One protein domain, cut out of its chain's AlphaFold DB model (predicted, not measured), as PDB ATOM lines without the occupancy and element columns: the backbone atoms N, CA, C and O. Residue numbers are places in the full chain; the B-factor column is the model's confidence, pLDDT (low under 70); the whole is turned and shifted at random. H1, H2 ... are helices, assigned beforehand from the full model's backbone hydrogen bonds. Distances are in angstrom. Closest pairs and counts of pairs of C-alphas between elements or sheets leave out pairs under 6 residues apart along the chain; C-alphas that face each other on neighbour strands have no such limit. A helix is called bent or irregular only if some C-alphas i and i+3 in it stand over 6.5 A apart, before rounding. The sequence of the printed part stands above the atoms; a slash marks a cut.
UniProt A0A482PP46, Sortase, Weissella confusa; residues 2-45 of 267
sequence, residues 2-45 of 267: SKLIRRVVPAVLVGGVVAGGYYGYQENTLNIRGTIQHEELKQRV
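Overview. This is residues 2 to 45 of the 267 residues of the protein "Sortase" of Weissella confusa (UniProt A0A482PP46). Two helices meet end to end at a corner and make an open L, with a long arm, H1, and a shorter arm, H2. The far parts of both arms, residues 2 to 20 and residues 37 to 45, stand free. The printed part has 44 residues with two named helices, H1 then H2, and no named strand; the class is all helix. The whole is extended, with a radius of gyration of the C-alphas of 15.8 A, and its C-alphas span 52 by 21 by 11 A.

Arrangement. H1, residues 2 to 26, and H2, residues 29 to 44, touch only at the corner by their link, with 5 pairs of C-alphas within 8 A. H1 touches H2 with residues 24 to 26 alone, and H2 touches H1 with residues 30 to 33 alone. Their closest C-alphas are those of Tyr 25 and Arg 33, 5.2 A apart. Their lines are only just about perpendicular, at 72 degrees, and their centres are 24.7 A apart. H2 is irregular: C-alphas 30 and 33 are 8.5 A apart, and its line is a rough one. Of the O i to N i+4 pairs, 19 of 21 in H1 and 10 of 12 in H2 are within hydrogen-bond range.

Along the chain. H1 begins with C-alpha 2 at (43.094, 8.178, 0.433) and ends with C-alpha 26 at (8.861, 5.796, 12.447), 36.4 A from first to last C-alpha. H2 runs 24.5 A from C-alpha 29 to C-alpha 44, which is at (1.342, -15.196, 14.298).

Size, cuts and confidence. The C-alphas of Ser 2 and Val 45, the two farthest apart, are 52.8 A apart. The printed part has no cut, and the link from H1 to H2, two residues, is tight. The mean pLDDT of the printed part is 74.3, and residues 2 to 16 are under 70.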
ATOM      1  N   SER A   2      43.983   9.064   1.219       56.22
ATOM      2  CA  SER A   2      43.094   8.178   0.433       56.22
ATOM      3  C   SER A   2      42.458   7.003   1.199       56.22
ATOM      4  O   SER A   2      41.324   6.635   0.912       56.22
ATOM      5  N   LYS A   3      43.134   6.422   2.205       49.50
ATOM      6  CA  LYS A   3      42.593   5.290   2.994       49.50
ATOM      7  C   LYS A   3      41.489   5.683   3.987       49.50
ATOM      8  O   LYS A   3      40.643   4.847   4.286       49.50
ATOM      9  N   LEU A   4      41.486   6.927   4.475       46.78
ATOM     10  CA  LEU A   4      40.475   7.421   5.418       46.78
ATOM     11  C   LEU A   4      39.147   7.677   4.686       46.78
ATOM     12  O   LEU A   4      38.106   7.182   5.099       46.78
ATOM     13  N   ILE A   5      39.210   8.323   3.517       50.75
ATOM     14  CA  ILE A   5      38.050   8.578   2.645       50.75
ATOM     15  C   ILE A   5      37.394   7.257   2.201       50.75
ATOM     16  O   ILE A   5      36.175   7.127   2.233       50.75
ATOM     17  N   ARG A   6      38.197   6.228   1.889       50.00
ATOM     18  CA  ARG A   6      37.707   4.908   1.442       50.00
ATOM     19  C   ARG A   6      36.966   4.101   2.521       50.00
ATOM     20  O   ARG A   6      36.284   3.147   2.173       50.00
ATOM     21  N   ARG A   7      37.108   4.455   3.805       54.06
ATOM     22  CA  ARG A   7      36.394   3.822   4.934       54.06
ATOM     23  C   ARG A   7      35.251   4.682   5.473       54.06
ATOM     24  O   ARG A   7      34.240   4.136   5.895       54.06
ATOM     25  N   VAL A   8      35.394   6.005   5.417       56.62
ATOM     26  CA  VAL A   8      34.377   6.951   5.900       56.62
ATOM     27  C   VAL A   8      33.183   7.023   4.947       56.62
ATOM     28  O   VAL A   8      32.051   6.997   5.411       56.62
ATOM     29  N   VAL A   9      33.401   7.031   3.627       57.72
ATOM     30  CA  VAL A   9      32.296   7.129   2.653       57.72
ATOM     31  C   VAL A   9      31.326   5.935   2.738       57.72
ATOM     32  O   VAL A   9      30.126   6.179   2.842       57.72
ATOM     33  N   PRO A  10      31.776   4.662   2.794       62.94
ATOM     34  CA  PRO A  10      30.867   3.532   2.999       62.94
ATOM     35  C   PRO A  10      30.151   3.570   4.353       62.94
ATOM     36  O   PRO A  10      28.969   3.262   4.416       62.94
ATOM     37  N   ALA A  11      30.833   3.975   5.430       59.38
ATOM     38  CA  ALA A  11      30.228   4.054   6.759       59.38
ATOM     39  C   ALA A  11      29.144   5.144   6.849       59.38
ATOM     40  O   ALA A  11      28.099   4.915   7.451       59.38
ATOM     41  N   VAL A  12      29.353   6.298   6.207       61.56
ATOM     42  CA  VAL A  12      28.355   7.377   6.113       61.56
ATOM     43  C   VAL A  12      27.178   6.965   5.227       61.56
ATOM     44  O   VAL A  12      26.037   7.247   5.576       61.56
ATOM     45  N   LEU A  13      27.424   6.247   4.125       59.62
ATOM     46  CA  LEU A  13      26.357   5.709   3.275       59.62
ATOM     47  C   LEU A  13      25.518   4.658   4.010       59.62
ATOM     48  O   LEU A  13      24.294   4.741   3.992       59.62
ATOM     49  N   VAL A  14      26.153   3.713   4.710       68.50
ATOM     50  CA  VAL A  14      25.449   2.718   5.536       68.50
ATOM     51  C   VAL A  14      24.680   3.404   6.667       68.50
ATOM     52  O   VAL A  14      23.506   3.106   6.867       68.50
ATOM     53  N   GLY A  15      25.293   4.369   7.359       62.47
ATOM     54  CA  GLY A  15      24.630   5.151   8.403       62.47
ATOM     55  C   GLY A  15      23.425   5.939   7.883       62.47
ATOM     56  O   GLY A  15      22.377   5.936   8.521       62.47
ATOM     57  N   GLY A  16      23.536   6.548   6.699       65.56
ATOM     58  CA  GLY A  16      22.441   7.258   6.040       65.56
ATOM     59  C   GLY A  16      21.294   6.337   5.620       65.56
ATOM     60  O   GLY A  16      20.135   6.687   5.818       65.56
ATOM     61  N   VAL A  17      21.596   5.136   5.115       73.44
ATOM     62  CA  VAL A  17      20.578   4.124   4.775       73.44
ATOM     63  C   VAL A  17      19.862   3.617   6.028       73.44
ATOM     64  O   VAL A  17      18.639   3.518   6.029       73.44
ATOM     65  N   VAL A  18      20.594   3.349   7.115       75.25
ATOM     66  CA  VAL A  18      20.004   2.901   8.389       75.25
ATOM     67  C   VAL A  18      19.145   4.000   9.016       75.25
ATOM     68  O   VAL A  18      18.013   3.733   9.408       75.25
ATOM     69  N   ALA A  19      19.641   5.239   9.073       74.56
ATOM     70  CA  ALA A  19      18.890   6.368   9.620       74.56
ATOM     71  C   ALA A  19      17.659   6.710   8.766       74.56
ATOM     72  O   ALA A  19      16.579   6.923   9.311       74.56
ATOM     73  N   GLY A  20      17.795   6.705   7.436       71.50
ATOM     74  CA  GLY A  20      16.685   6.916   6.508       71.50
ATOM     75  C   GLY A  20      15.632   5.810   6.590       71.50
ATOM     76  O   GLY A  20      14.440   6.105   6.613       71.50
ATOM     77  N   GLY A  21      16.056   4.548   6.715       73.50
ATOM     78  CA  GLY A  21      15.160   3.414   6.946       73.50
ATOM     79  C   GLY A  21      14.434   3.501   8.290       73.50
ATOM     80  O   GLY A  21      13.225   3.293   8.346       73.50
ATOM     81  N   TYR A  22      15.142   3.877   9.359       75.62
ATOM     82  CA  TYR A  22      14.553   4.086  10.683       75.62
ATOM     83  C   TYR A  22      13.532   5.231  10.684       75.62
ATOM     84  O   TYR A  22      12.432   5.072  11.208       75.62
ATOM     85  N   TYR A  23      13.861   6.359  10.053       76.06
ATOM     86  CA  TYR A  23      12.943   7.485   9.904       76.06
ATOM     87  C   TYR A  23      11.708   7.103   9.076       76.06
ATOM     88  O   TYR A  23      10.583   7.338   9.507       76.06
ATOM     89  N   GLY A  24      11.899   6.431   7.935       73.25
ATOM     90  CA  GLY A  24      10.796   5.936   7.108       73.25
ATOM     91  C   GLY A  24       9.872   4.967   7.851       73.25
ATOM     92  O   GLY A  24       8.659   5.008   7.657       73.25
ATOM     93  N   TYR A  25      10.420   4.141   8.745       76.81
ATOM     94  CA  TYR A  25       9.641   3.272   9.624       76.81
ATOM     95  C   TYR A  25       8.861   4.054  10.694       76.81
ATOM     96  O   TYR A  25       7.672   3.798  10.885       76.81
ATOM     97  N   GLN A  26       9.498   5.012  11.380       75.88
ATOM     98  CA  GLN A  26       8.861   5.796  12.447       75.88
ATOM     99  C   GLN A  26       7.712   6.664  11.923       75.88
ATOM    100  O   GLN A  26       6.616   6.628  12.477       75.88
ATOM    101  N   GLU A  27       7.933   7.360  10.809       78.88
ATOM    102  CA  GLU A  27       6.927   8.219  10.169       78.88
ATOM    103  C   GLU A  27       5.902   7.430   9.335       78.88
ATOM    104  O   GLU A  27       4.989   8.003   8.743       78.88
ATOM    105  N   ASN A  28       6.051   6.102   9.245       82.25
ATOM    106  CA  ASN A  28       5.286   5.237   8.347       82.25
ATOM    107  C   ASN A  28       5.241   5.757   6.889       82.25
ATOM    108  O   ASN A  28       4.237   5.616   6.178       82.25
ATOM    109  N   THR A  29       6.340   6.363   6.427       78.25
ATOM    110  CA  THR A  29       6.490   6.872   5.059       78.25
ATOM    111  C   THR A  29       6.287   5.727   4.072       78.25
ATOM    112  O   THR A  29       6.879   4.660   4.227       78.25
ATOM    113  N   LEU A  30       5.429   5.927   3.066       81.00
ATOM    114  CA  LEU A  30       5.038   4.887   2.097       81.00
ATOM    115  C   LEU A  30       4.451   3.609   2.738       81.00
ATOM    116  O   LEU A  30       4.506   2.540   2.140       81.00
ATOM    117  N   ASN A  31       3.881   3.708   3.943       84.81
ATOM    118  CA  ASN A  31       3.283   2.590   4.681       84.81
ATOM    119  C   ASN A  31       4.255   1.424   4.991       84.81
ATOM    120  O   ASN A  31       3.841   0.265   5.090       84.81
ATOM    121  N   ILE A  32       5.557   1.702   5.140       84.44
ATOM    122  CA  ILE A  32       6.567   0.671   5.445       84.44
ATOM    123  C   ILE A  32       6.233  -0.072   6.746       84.44
ATOM    124  O   ILE A  32       6.277  -1.302   6.785       84.44
ATOM    125  N   ARG A  33       5.869   0.659   7.807       85.50
ATOM    126  CA  ARG A  33       5.549   0.064   9.111       85.50
ATOM    127  C   ARG A  33       4.290  -0.795   9.035       85.50
ATOM    128  O   ARG A  33       4.297  -1.896   9.576       85.50
ATOM    129  N   GLY A  34       3.254  -0.330   8.332       86.81
ATOM    130  CA  GLY A  34       2.038  -1.117   8.095       86.81
ATOM    131  C   GLY A  34       2.312  -2.403   7.308       86.81
ATOM    132  O   GLY A  34       1.831  -3.470   7.670       86.81
ATOM    133  N   THR A  35       3.177  -2.334   6.294       86.81
ATOM    134  CA  THR A  35       3.546  -3.505   5.479       86.81
ATOM    135  C   THR A  35       4.265  -4.573   6.307       86.81
ATOM    136  O   THR A  35       3.907  -5.747   6.251       86.81
ATOM    137  N   ILE A  36       5.256  -4.171   7.114       87.94
ATOM    138  CA  ILE A  36       5.968  -5.085   8.023       87.94
ATOM    139  C   ILE A  36       4.992  -5.697   9.032       87.94
ATOM    140  O   ILE A  36       5.011  -6.903   9.263       87.94
ATOM    141  N   GLN A  37       4.101  -4.879   9.590       91.56
ATOM    142  CA  GLN A  37       3.104  -5.331  10.547       91.56
ATOM    143  C   GLN A  37       2.144  -6.375   9.966       91.56
ATOM    144  O   GLN A  37       1.871  -7.368  10.636       91.56
ATOM    145  N   HIS A  38       1.646  -6.201   8.740       90.75
ATOM    146  CA  HIS A  38       0.773  -7.198   8.112       90.75
ATOM    147  C   HIS A  38       1.468  -8.558   7.964       90.75
ATOM    148  O   HIS A  38       0.872  -9.593   8.271       90.75
ATOM    149  N   GLU A  39       2.743  -8.567   7.571       89.94
ATOM    150  CA  GLU A  39       3.524  -9.805   7.492       89.94
ATOM    151  C   GLU A  39       3.744 -10.436   8.874       89.94
ATOM    152  O   GLU A  39       3.594 -11.650   9.028       89.94
ATOM    153  N   GLU A  40       4.025  -9.634   9.904       92.44
ATOM    154  CA  GLU A  40       4.125 -10.127  11.283       92.44
ATOM    155  C   GLU A  40       2.807 -10.741  11.773       92.44
ATOM    156  O   GLU A  40       2.819 -11.789  12.419       92.44
ATOM    157  N   LEU A  41       1.663 -10.117  11.479       93.62
ATOM    158  CA  LEU A  41       0.348 -10.612  11.894       93.62
ATOM    159  C   LEU A  41       0.016 -11.950  11.246       93.62
ATOM    160  O   LEU A  41      -0.408 -12.882  11.931       93.62
ATOM    161  N   LYS A  42       0.292 -12.080   9.950       90.88
ATOM    162  CA  LYS A  42       0.127 -13.335   9.220       90.88
ATOM    163  C   LYS A  42       0.988 -14.460   9.802       90.88
ATOM    164  O   LYS A  42       0.533 -15.598   9.877       90.88
ATOM    165  N   GLN A  43       2.209 -14.155  10.247       91.19
ATOM    166  CA  GLN A  43       3.118 -15.136  10.856       91.19
ATOM    167  C   GLN A  43       2.696 -15.583  12.264       91.19
ATOM    168  O   GLN A  43       3.118 -16.649  12.711       91.19
ATOM    169  N   ARG A  44       1.865 -14.807  12.974       89.81
ATOM    170  CA  ARG A  44       1.342 -15.196  14.298       89.81
ATOM    171  C   ARG A  44       0.331 -16.331  14.220       89.81
ATOM    172  O   ARG A  44       0.185 -17.070  15.193       89.81
ATOM    173  N   VAL A  45      -0.357 -16.469  13.088       93.94
ATOM    174  CA  VAL A  45      -1.347 -17.526  12.894       93.94
ATOM    175  C   VAL A  45      -0.634 -18.847  12.662       93.94
ATOM    176  O   VAL A  45       0.061 -19.043  11.664       93.94
TER     177      VAL A  45